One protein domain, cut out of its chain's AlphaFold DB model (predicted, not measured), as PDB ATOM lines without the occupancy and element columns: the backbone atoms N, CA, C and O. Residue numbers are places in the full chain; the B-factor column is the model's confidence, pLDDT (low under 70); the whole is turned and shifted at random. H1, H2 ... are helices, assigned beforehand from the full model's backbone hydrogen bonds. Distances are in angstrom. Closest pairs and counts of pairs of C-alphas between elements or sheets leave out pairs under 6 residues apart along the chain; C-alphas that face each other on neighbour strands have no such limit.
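Overview. This is residues 2 to 88 of the 97 residues of an uncharacterized protein of Chlorogloeopsis fritschii PCC 6912 (UniProt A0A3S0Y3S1). What shape comes first? It is an open V of two long helices, H1 and H3, meeting where H1 ends and H3 begins; the short H2 sits at the tip, and the tiny H4 and H5 follow at the far end of H3. What builds it? The 87 printed residues hold five named helices, H1 to H5 in order, and no named strand: all helix. How large is it? It is flat and extended, spanning 55 by 28 by 15 A, with a radius of gyration of the C-alphas of 18.7 A.

Arrangement. What does the longest helix touch? H1, residues 2 to 35, touches H3, residues 54 to 78, with residues 28 to 35 alone; the closest C-alphas, of Val 33 and Gly 57, are 4.9 A apart. They run opposite ways at a tilt of 37 degrees, only just steep. Where are the small helices? H2, residues 43 to 50, touches H3 only at the corner, with Phe 50 and Ala 56 the closest C-alphas at 5.2 A. H4, residues 80 to 83, and H5, residues 85 to 88, are apart from H1. Which O i to N i+4 pairs are within hydrogen-bond range? They are 27 of 30 in H1, 2 of 4 in H2 and 20 of 21 in H3; H4 and H5 are too short for one.

Along the chain. Where does H1 run? It spans 46.5 A from C-alpha 2 at (75.132, 10.460, 17.822), with a kink of 36 degrees near residue 27. Where does H3 run? It spans 36.8 A, ending at C-alpha 78 at (68.228, 35.814, 24.754).

Size, cuts and confidence. Is anything missing or long? The printed part has no cut, and no link is long. Where is confidence low? The pLDDT is under 70 at residue 2, residues 32 to 55 and residues 77 to 88.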
ATOM      1  N   GLN A   2      75.516   9.621  16.668       57.53
ATOM      2  CA  GLN A   2      75.132  10.460  17.822       57.53
ATOM      3  C   GLN A   2      75.378   9.826  19.204       57.53
ATOM      4  O   GLN A   2      75.650  10.559  20.148       57.53
ATOM      5  N   GLY A   3      75.375   8.492  19.332       76.00
ATOM      6  CA  GLY A   3      75.557   7.821  20.631       76.00
ATOM      7  C   GLY A   3      76.894   8.123  21.322       76.00
ATOM      8  O   GLY A   3      76.922   8.336  22.530       76.00
ATOM      9  N   ARG A   4      77.994   8.244  20.562       80.62
ATOM     10  CA  ARG A   4      79.316   8.599  21.118       80.62
ATOM     11  C   ARG A   4      79.397  10.063  21.553       80.62
ATOM     12  O   ARG A   4      79.984  10.356  22.586       80.62
ATOM     13  N   VAL A   5      78.782  10.969  20.790       82.69
ATOM     14  CA  VAL A   5      78.732  12.403  21.123       82.69
ATOM     15  C   VAL A   5      77.850  12.639  22.349       82.69
ATOM     16  O   VAL A   5      78.222  13.402  23.234       82.69
ATOM     17  N   PHE A   6      76.717  11.940  22.443       85.19
ATOM     18  CA  PHE A   6      75.833  12.010  23.603       85.19
ATOM     19  C   PHE A   6      76.499  11.432  24.859       85.19
ATOM     20  O   PHE A   6      76.451  12.060  25.910       85.19
ATOM     21  N   ALA A   7      77.201  10.297  24.738       86.31
ATOM     22  CA  ALA A   7      77.971   9.714  25.838       86.31
ATOM     23  C   ALA A   7      79.105  10.639  26.315       86.31
ATOM     24  O   ALA A   7      79.230  10.878  27.514       86.31
ATOM     25  N   ALA A   8      79.887  11.215  25.393       89.75
ATOM     26  CA  ALA A   8      80.938  12.176  25.734       89.75
ATOM     27  C   ALA A   8      80.366  13.430  26.413       89.75
ATOM     28  O   ALA A   8      80.908  13.893  27.413       89.75
ATOM     29  N   ARG A   9      79.232  13.948  25.919       89.69
ATOM     30  CA  ARG A   9      78.526  15.069  26.546       89.69
ATOM     31  C   ARG A   9      78.075  14.719  27.964       89.69
ATOM     32  O   ARG A   9      78.367  15.483  28.876       89.69
ATOM     33  N   SER A  10      77.412  13.585  28.172       87.94
ATOM     34  CA  SER A  10      76.975  13.167  29.510       87.94
ATOM     35  C   SER A  10      78.147  13.002  30.476       87.94
ATOM     36  O   SER A  10      78.050  13.451  31.615       87.94
ATOM     37  N   LEU A  11      79.273  12.448  30.014       92.69
ATOM     38  CA  LEU A  11      80.490  12.332  30.820       92.69
ATOM     39  C   LEU A  11      81.026  13.711  31.232       92.69
ATOM     40  O   LEU A  11      81.349  13.924  32.398       92.69
ATOM     41  N   LEU A  12      81.068  14.666  30.298       90.56
ATOM     42  CA  LEU A  12      81.480  16.043  30.583       90.56
ATOM     43  C   LEU A  12      80.547  16.724  31.591       90.56
ATOM     44  O   LEU A  12      81.034  17.379  32.510       90.56
ATOM     45  N   LEU A  13      79.227  16.543  31.467       92.31
ATOM     46  CA  LEU A  13      78.274  17.060  32.454       92.31
ATOM     47  C   LEU A  13      78.477  16.425  33.836       92.31
ATOM     48  O   LEU A  13      78.425  17.126  34.844       92.31
ATOM     49  N   GLN A  14      78.732  15.118  33.897       92.94
ATOM     50  CA  GLN A  14      78.930  14.408  35.159       92.94
ATOM     51  C   GLN A  14      80.221  14.847  35.862       92.94
ATOM     52  O   GLN A  14      80.212  15.090  37.069       92.94
ATOM     53  N   LEU A  15      81.305  15.035  35.105       93.44
ATOM     54  CA  LEU A  15      82.558  15.597  35.614       93.44
ATOM     55  C   LEU A  15      82.380  17.043  36.086       93.44
ATOM     56  O   LEU A  15      82.860  17.394  37.161       93.44
ATOM     57  N   ALA A  16      81.655  17.869  35.327       91.75
ATOM     58  CA  ALA A  16      81.356  19.242  35.722       91.75
ATOM     59  C   ALA A  16      80.539  19.293  37.022       91.75
ATOM     60  O   ALA A  16      80.835  20.102  37.901       91.75
ATOM     61  N   SER A  17      79.555  18.403  37.184       90.25
ATOM     62  CA  SER A  17      78.782  18.281  38.424       90.25
ATOM     63  C   SER A  17      79.666  17.875  39.603       90.25
ATOM     64  O   SER A  17      79.574  18.483  40.668       90.25
ATOM     65  N   ALA A  18      80.536  16.876  39.418       91.75
ATOM     66  CA  ALA A  18      81.456  16.426  40.459       91.75
ATOM     67  C   ALA A  18      82.421  17.546  40.883       91.75
ATOM     68  O   ALA A  18      82.573  17.815  42.073       91.75
ATOM     69  N   ALA A  19      83.008  18.253  39.913       90.44
ATOM     70  CA  ALA A  19      83.874  19.399  40.171       90.44
ATOM     71  C   ALA A  19      83.128  20.541  40.880       90.44
ATOM     72  O   ALA A  19      83.666  21.144  41.806       90.44
ATOM     73  N   SER A  20      81.877  20.809  40.494       87.69
ATOM     74  CA  SER A  20      81.062  21.865  41.103       87.69
ATOM     75  C   SER A  20      80.804  21.598  42.583       87.69
ATOM     76  O   SER A  20      81.016  22.488  43.399       87.69
ATOM     77  N   VAL A  21      80.406  20.375  42.948       86.06
ATOM     78  CA  VAL A  21      80.175  19.999  44.356       86.06
ATOM     79  C   VAL A  21      81.472  20.072  45.164       86.06
ATOM     80  O   VAL A  21      81.461  20.571  46.288       86.06
ATOM     81  N   LEU A  22      82.592  19.641  44.575       89.06
ATOM     82  CA  LEU A  22      83.903  19.687  45.226       89.06
ATOM     83  C   LEU A  22      84.352  21.123  45.542       89.06
ATOM     84  O   LEU A  22      84.973  21.354  46.573       89.06
ATOM     85  N   ILE A  23      84.029  22.083  44.672       85.31
ATOM     86  CA  ILE A  23      84.376  23.502  44.844       85.31
ATOM     87  C   ILE A  23      83.349  24.228  45.727       85.31
ATOM     88  O   ILE A  23      83.718  25.122  46.490       85.31
ATOM     89  N   ALA A  24      82.071  23.843  45.659       81.06
ATOM     90  CA  ALA A  24      80.982  24.511  46.367       81.06
ATOM     91  C   ALA A  24      81.126  24.436  47.894       81.06
ATOM     92  O   ALA A  24      80.901  25.445  48.557       81.06
ATOM     93  N   GLY A  25      81.533  23.286  48.443       78.94
ATOM     94  CA  GLY A  25      81.733  23.120  49.890       78.94
ATOM     95  C   GLY A  25      82.767  24.101  50.463       78.94
ATOM     96  O   GLY A  25      82.416  24.946  51.282       78.94
ATOM     97  N   PRO A  26      84.025  24.086  49.979       79.56
ATOM     98  CA  PRO A  26      85.058  25.015  50.430       79.56
ATOM     99  C   PRO A  26      84.695  26.488  50.237       79.56
ATOM    100  O   PRO A  26      84.997  27.289  51.117       79.56
ATOM    101  N   LEU A  27      84.050  26.859  49.122       72.50
ATOM    102  CA  LEU A  27      83.593  28.237  48.905       72.50
ATOM    103  C   LEU A  27      82.510  28.636  49.913       72.50
ATOM    104  O   LEU A  27      82.559  29.744  50.446       72.50
ATOM    105  N   ALA A  28      81.553  27.749  50.190       71.00
ATOM    106  CA  ALA A  28      80.510  27.990  51.177       71.00
ATOM    107  C   ALA A  28      81.110  28.240  52.565       71.00
ATOM    108  O   ALA A  28      80.881  29.297  53.157       71.00
ATOM    109  N   ASP A  29      81.951  27.320  53.028       73.38
ATOM    110  CA  ASP A  29      82.461  27.337  54.398       73.38
ATOM    111  C   ASP A  29      83.617  28.329  54.614       73.38
ATOM    112  O   ASP A  29      83.740  28.883  55.702       73.38
ATOM    113  N   ASN A  30      84.453  28.606  53.602       70.38
ATOM    114  CA  ASN A  30      85.630  29.483  53.756       70.38
ATOM    115  C   ASN A  30      85.467  30.885  53.163       70.38
ATOM    116  O   ASN A  30      86.312  31.737  53.427       70.38
ATOM    117  N   VAL A  31      84.436  31.155  52.360       71.94
ATOM    118  CA  VAL A  31      84.208  32.499  51.798       71.94
ATOM    119  C   VAL A  31      82.926  33.100  52.350       71.94
ATOM    120  O   VAL A  31      82.949  34.217  52.862       71.94
ATOM    121  N   PHE A  32      81.816  32.362  52.305       67.69
ATOM    122  CA  PHE A  32      80.514  32.906  52.697       67.69
ATOM    123  C   PHE A  32      80.291  32.913  54.211       67.69
ATOM    124  O   PHE A  32      79.841  33.925  54.744       67.69
ATOM    125  N   VAL A  33      80.649  31.842  54.925       67.31
ATOM    126  CA  VAL A  33      80.554  31.808  56.395       67.31
ATOM    127  C   VAL A  33      81.432  32.879  57.068       67.31
ATOM    128  O   VAL A  33      80.890  33.623  57.885       67.31
ATOM    129  N   PRO A  34      82.728  33.068  56.734       66.69
ATOM    130  CA  PRO A  34      83.537  34.113  57.365       66.69
ATOM    131  C   PRO A  34      83.129  35.531  56.957       66.69
ATOM    132  O   PRO A  34      83.241  36.440  57.774       66.69
ATOM    133  N   ALA A  35      82.586  35.739  55.751       63.56
ATOM    134  CA  ALA A  35      82.036  37.040  55.355       63.56
ATOM    135  C   ALA A  35      80.822  37.473  56.207       63.56
ATOM    136  O   ALA A  35      80.530  38.668  56.285       63.56
ATOM    137  N   PHE A  36      80.143  36.514  56.848       61.91
ATOM    138  CA  PHE A  36      78.995  36.720  57.737       61.91
ATOM    139  C   PHE A  36      79.285  36.437  59.221       61.91
ATOM    140  O   PHE A  36      78.383  36.579  60.052       61.91
ATOM    141  N   SER A  37      80.519  36.059  59.566       59.12
ATOM    142  CA  SER A  37      80.943  35.851  60.953       59.12
ATOM    143  C   SER A  37      81.396  37.166  61.603       59.12
ATOM    144  O   SER A  37      81.605  38.166  60.913       59.12
ATOM    145  N   GLU A  38      81.490  37.181  62.936       51.09
ATOM    146  CA  GLU A  38      81.693  38.372  63.783       51.09
ATOM    147  C   GLU A  38      82.786  39.317  63.238       51.09
ATOM    148  O   GLU A  38      83.972  39.003  63.263       51.09
ATOM    149  N   GLY A  39      82.375  40.485  62.717       55.72
ATOM    150  CA  GLY A  39      83.272  41.497  62.131       55.72
ATOM    151  C   GLY A  39      83.286  41.577  60.595       55.72
ATOM    152  O   GLY A  39      83.970  42.436  60.039       55.72
ATOM    153  N   GLY A  40      82.523  40.735  59.892       58.28
ATOM    154  CA  GLY A  40      82.389  40.791  58.434       58.28
ATOM    155  C   GLY A  40      81.717  42.079  57.936       58.28
ATOM    156  O   GLY A  40      80.665  42.479  58.431       58.28
ATOM    157  N   SER A  41      82.285  42.711  56.902       60.00
ATOM    158  CA  SER A  41      81.772  43.966  56.305       60.00
ATOM    159  C   SER A  41      80.302  43.872  55.848       60.00
ATOM    160  O   SER A  41      79.561  44.854  55.882       60.00
ATOM    161  N   LEU A  42      79.839  42.665  55.488       58.12
ATOM    162  CA  LEU A  42      78.460  42.418  55.059       58.12
ATOM    163  C   LEU A  42      77.470  42.293  56.226       58.12
ATOM    164  O   LEU A  42      76.278  42.519  56.020       58.12
ATOM    165  N   VAL A  43      77.935  42.006  57.447       58.19
ATOM    166  CA  VAL A  43      77.085  41.945  58.647       58.19
ATOM    167  C   VAL A  43      76.462  43.313  58.939       58.19
ATOM    168  O   VAL A  43      75.287  43.385  59.289       58.19
ATOM    169  N   GLY A  44      77.198  44.405  58.711       59.91
ATOM    170  CA  GLY A  44      76.698  45.764  58.946       59.91
ATOM    171  C   GLY A  44      75.575  46.209  57.998       59.91
ATOM    172  O   GLY A  44      74.761  47.043  58.381       59.91
ATOM    173  N   ILE A  45      75.504  45.652  56.781       64.56
ATOM    174  CA  ILE A  45      74.525  46.052  55.749       64.56
ATOM    175  C   ILE A  45      73.390  45.027  55.632       64.56
ATOM    176  O   ILE A  45      72.225  45.392  55.499       64.56
ATOM    177  N   LEU A  46      73.721  43.735  55.682       63.59
ATOM    178  CA  LEU A  46      72.793  42.631  55.428       63.59
ATOM    179  C   LEU A  46      72.395  41.873  56.700       63.59
ATOM    180  O   LEU A  46      71.411  41.134  56.666       63.59
ATOM    181  N   GLY A  47      73.082  42.089  57.827       62.25
ATOM    182  CA  GLY A  47      72.760  41.445  59.104       62.25
ATOM    183  C   GLY A  47      71.378  41.810  59.653       62.25
ATOM    184  O   GLY A  47      70.786  41.023  60.380       62.25
ATOM    185  N   GLY A  48      70.810  42.954  59.251       64.06
ATOM    186  CA  GLY A  48      69.436  43.331  59.605       64.06
ATOM    187  C   GLY A  48      68.343  42.575  58.833       64.06
ATOM    188  O   GLY A  48      67.243  42.419  59.351       64.06
ATOM    189  N   ILE A  49      68.633  42.093  57.616       68.06
ATOM    190  CA  ILE A  49      67.670  41.367  56.758       68.06
ATOM    191  C   ILE A  49      67.857  39.851  56.890       68.06
ATOM    192  O   ILE A  49      66.880  39.110  56.948       68.06
ATOM    193  N   PHE A  50      69.110  39.391  56.942       66.44
ATOM    194  CA  PHE A  50      69.468  37.969  56.968       66.44
ATOM    195  C   PHE A  50      69.841  37.451  58.367       66.44
ATOM    196  O   PHE A  50      69.977  36.241  58.549       66.44
ATOM    197  N   GLY A  51      69.985  38.337  59.357       65.25
ATOM    198  CA  GLY A  51      70.495  37.999  60.686       65.25
ATOM    199  C   GLY A  51      72.024  37.904  60.733       65.25
ATOM    200  O   GLY A  51      72.720  38.087  59.735       65.25
ATOM    201  N   THR A  52      72.560  37.606  61.915       64.81
ATOM    202  CA  THR A  52      73.999  37.413  62.153       64.81
ATOM    203  C   THR A  52      74.280  35.971  62.567       64.81
ATOM    204  O   THR A  52      73.585  35.443  63.434       64.81
ATOM    205  N   GLY A  53      75.295  35.337  61.970       65.12
ATOM    206  CA  GLY A  53      75.709  33.962  62.280       65.12
ATOM    207  C   GLY A  53      75.650  33.001  61.085       65.12
ATOM    208  O   GLY A  53      75.355  33.391  59.956       65.12
ATOM    209  N   THR A  54      75.916  31.717  61.335       64.06
ATOM    210  CA  THR A  54      76.092  30.677  60.300       64.06
ATOM    211  C   THR A  54      74.887  30.530  59.361       64.06
ATOM    212  O   THR A  54      75.053  30.264  58.172       64.06
ATOM    213  N   GLY A  55      73.667  30.767  59.862       65.00
ATOM    214  CA  GLY A  55      72.441  30.721  59.055       65.00
ATOM    215  C   GLY A  55      72.355  31.813  57.978       65.00
ATOM    216  O   GLY A  55      71.802  31.567  56.906       65.00
ATOM    217  N   ALA A  56      72.960  32.983  58.211       71.88
ATOM    218  CA  ALA A  56      72.967  34.087  57.251       71.88
ATOM    219  C   ALA A  56      73.857  33.783  56.033       71.88
ATOM    220  O   ALA A  56      73.484  34.100  54.902       71.88
ATOM    221  N   GLY A  57      74.984  33.090  56.242       70.31
ATOM    222  CA  GLY A  57      75.866  32.648  55.155       70.31
ATOM    223  C   GLY A  57      75.156  31.716  54.166       70.31
ATOM    224  O   GLY A  57      75.272  31.889  52.952       70.31
ATOM    225  N   ILE A  58      74.343  30.782  54.678       72.31
ATOM    226  CA  ILE A  58      73.555  29.849  53.854       72.31
ATOM    227  C   ILE A  58      72.444  30.586  53.094       72.31
ATOM    228  O   ILE A  58      72.221  30.319  51.912       72.31
ATOM    229  N   ALA A  59      71.764  31.539  53.738       75.88
ATOM    230  CA  ALA A  59      70.729  32.332  53.081       75.88
ATOM    231  C   ALA A  59      71.294  33.160  51.912       75.88
ATOM    232  O   ALA A  59      70.703  33.195  50.834       75.88
ATOM    233  N   MET A  60      72.473  33.764  52.082       74.12
ATOM    234  CA  MET A  60      73.123  34.563  51.038       74.12
ATOM    235  C   MET A  60      73.603  33.709  49.856       74.12
ATOM    236  O   MET A  60      73.396  34.085  48.702       74.12
ATOM    237  N   LEU A  61      74.137  32.512  50.128       77.06
ATOM    238  CA  LEU A  61      74.414  31.498  49.103       77.06
ATOM    239  C   LEU A  61      73.174  31.194  48.257       77.06
ATOM    240  O   LEU A  61      73.258  31.167  47.029       77.06
ATOM    241  N   TYR A  62      72.016  31.018  48.897       78.69
ATOM    242  CA  TYR A  62      70.754  30.789  48.195       78.69
ATOM    243  C   TYR A  62      70.338  31.975  47.324       78.69
ATOM    244  O   TYR A  62      69.922  31.769  46.184       78.69
ATOM    245  N   VAL A  63      70.480  33.208  47.815       83.31
ATOM    246  CA  VAL A  63      70.168  34.413  47.029       83.31
ATOM    247  C   VAL A  63      71.072  34.528  45.804       83.31
ATOM    248  O   VAL A  63      70.578  34.769  44.702       83.31
ATOM    249  N   ILE A  64      72.378  34.298  45.960       81.12
ATOM    250  CA  ILE A  64      73.323  34.312  44.837       81.12
ATOM    251  C   ILE A  64      72.973  33.214  43.833       81.12
ATOM    252  O   ILE A  64      72.902  33.487  42.636       81.12
ATOM    253  N   CYS A  65      72.696  31.993  44.296       83.50
ATOM    254  CA  CYS A  65      72.259  30.901  43.430       83.50
ATOM    255  C   CYS A  65      70.988  31.259  42.655       83.50
ATOM    256  O   CYS A  65      70.946  31.056  41.442       83.50
ATOM    257  N   ALA A  66      69.981  31.837  43.316       86.06
ATOM    258  CA  ALA A  66      68.746  32.276  42.673       86.06
ATOM    259  C   ALA A  66      69.010  33.356  41.611       86.06
ATOM    260  O   ALA A  66      68.478  33.285  40.505       86.06
ATOM    261  N   MET A  67      69.887  34.316  41.910       89.06
ATOM    262  CA  MET A  67      70.273  35.380  40.985       89.06
ATOM    263  C   MET A  67      71.031  34.833  39.768       89.06
ATOM    264  O   MET A  67      70.719  35.193  38.633       89.06
ATOM    265  N   CYS A  68      71.964  33.902  39.976       86.25
ATOM    266  CA  CYS A  68      72.645  33.185  38.900       86.25
ATOM    267  C   CYS A  68      71.655  32.397  38.035       86.25
ATOM    268  O   CYS A  68      71.713  32.480  36.811       86.25
ATOM    269  N   MET A  69      70.717  31.671  38.650       85.56
ATOM    270  CA  MET A  69      69.705  30.894  37.933       85.56
ATOM    271  C   MET A  69      68.787  31.798  37.102       85.56
ATOM    272  O   MET A  69      68.493  31.489  35.948       85.56
ATOM    273  N   PHE A  70      68.409  32.956  37.648       90.06
ATOM    274  CA  PHE A  70      67.646  33.976  36.937       90.06
ATOM    275  C   PHE A  70      68.416  34.534  35.735       90.06
ATOM    276  O   PHE A  70      67.870  34.603  34.635       90.06
ATOM    277  N   LEU A  71      69.700  34.868  35.905       88.44
ATOM    278  CA  LEU A  71      70.562  35.329  34.815       88.44
ATOM    279  C   LEU A  71      70.727  34.263  33.730       88.44
ATOM    280  O   LEU A  71      70.610  34.581  32.551       88.44
ATOM    281  N   ILE A  72      70.946  33.002  34.109       86.38
ATOM    282  CA  ILE A  72      71.024  31.878  33.167       86.38
ATOM    283  C   ILE A  72      69.710  31.743  32.390       86.38
ATOM    284  O   ILE A  72      69.745  31.597  31.170       86.38
ATOM    285  N   GLY A  73      68.560  31.848  33.062       83.75
ATOM    286  CA  GLY A  73      67.246  31.853  32.417       83.75
ATOM    287  C   GLY A  73      67.082  33.014  31.435       83.75
ATOM    288  O   GLY A  73      66.652  32.806  30.303       83.75
ATOM    289  N   LEU A  74      67.503  34.221  31.824       85.31
ATOM    290  CA  LEU A  74      67.444  35.420  30.985       85.31
ATOM    291  C   LEU A  74      68.363  35.312  29.757       85.31
ATOM    292  O   LEU A  74      67.969  35.665  28.645       85.31
ATOM    293  N   ILE A  75      69.572  34.772  29.940       83.00
ATOM    294  CA  ILE A  75      70.517  34.470  28.861       83.00
ATOM    295  C   ILE A  75      69.929  33.397  27.943       83.00
ATOM    296  O   ILE A  75      69.957  33.569  26.728       83.00
ATOM    297  N   GLY A  76      69.335  32.337  28.494       77.69
ATOM    298  CA  GLY A  76      68.622  31.310  27.731       77.69
ATOM    299  C   GLY A  76      67.482  31.894  26.893       77.69
ATOM    300  O   GLY A  76      67.332  31.537  25.729       77.69
ATOM    301  N   PHE A  77      66.755  32.873  27.436       69.88
ATOM    302  CA  PHE A  77      65.720  33.615  26.714       69.88
ATOM    303  C   PHE A  77      66.288  34.490  25.583       69.88
ATOM    304  O   PHE A  77      65.649  34.681  24.548       69.88
ATOM    305  N   ARG A  78      67.502  35.026  25.765       69.62
ATOM    306  CA  ARG A  78      68.228  35.814  24.754       69.62
ATOM    307  C   ARG A  78      68.879  34.934  23.683       69.62
ATOM    308  O   ARG A  78      69.107  35.400  22.566       69.62
ATOM    309  N   VAL A  79      69.177  33.675  23.997       68.50
ATOM    310  CA  VAL A  79      69.694  32.693  23.046       68.50
ATOM    311  C   VAL A  79      68.587  32.371  22.038       68.50
ATOM    312  O   VAL A  79      67.715  31.533  22.251       68.50
ATOM    313  N   SER A  80      68.666  33.034  20.879       57.06
ATOM    314  CA  SER A  80      67.776  32.847  19.722       57.06
ATOM    315  C   SER A  80      67.672  31.391  19.245       57.06
ATOM    316  O   SER A  80      66.773  31.085  18.464       57.06
ATOM    317  N   SER A  81      68.563  30.503  19.707       56.22
ATOM    318  CA  SER A  81      68.501  29.062  19.456       56.22
ATOM    319  C   SER A  81      67.205  28.451  19.992       56.22
ATOM    320  O   SER A  81      66.564  27.719  19.255       56.22
ATOM    321  N   LEU A  82      66.741  28.824  21.198       54.41
ATOM    322  CA  LEU A  82      65.462  28.331  21.740       54.41
ATOM    323  C   LEU A  82      64.250  28.972  21.049       54.41
ATOM    324  O   LEU A  82      63.242  28.307  20.841       54.41
ATOM    325  N   ARG A  83      64.370  30.238  20.622       54.09
ATOM    326  CA  ARG A  83      63.294  30.968  19.926       54.09
ATOM    327  C   ARG A  83      63.049  30.490  18.488       54.09
ATOM    328  O   ARG A  83      61.984  30.745  17.944       54.09
ATOM    329  N   ASN A  84      64.024  29.827  17.863       54.00
ATOM    330  CA  ASN A  84      63.915  29.285  16.502       54.00
ATOM    331  C   ASN A  84      63.707  27.762  16.455       54.00
ATOM    332  O   ASN A  84      63.600  27.215  15.356       54.00
ATOM    333  N   LEU A  85      63.611  27.071  17.602       53.44
ATOM    334  CA  LEU A  85      63.222  25.652  17.612       53.44
ATOM    335  C   LEU A  85      61.813  25.468  17.035       53.44
ATOM    336  O   LEU A  85      61.603  24.570  16.228       53.44
ATOM    337  N   GLU A  86      60.895  26.384  17.352       54.69
ATOM    338  CA  GLU A  86      59.525  26.388  16.821       54.69
ATOM    339  C   GLU A  86      59.473  26.652  15.306       54.69
ATOM    340  O   GLU A  86      58.593  26.150  14.624       54.69
ATOM    341  N   LYS A  87      60.462  27.361  14.740       54.88
ATOM    342  CA  LYS A  87      60.565  27.597  13.287       54.88
ATOM    343  C   LYS A  87      61.243  26.471  12.507       54.88
ATOM    344  O   LYS A  87      61.163  26.461  11.284       54.88
ATOM    345  N   THR A  88      61.962  25.578  13.187       54.19
ATOM    346  CA  THR A  88      62.708  24.481  12.541       54.19
ATOM    347  C   THR A  88      61.877  23.201  12.449       54.19
ATOM    348  O   THR A  88      62.150  22.353  11.602       54.19
TER     349      THR A  88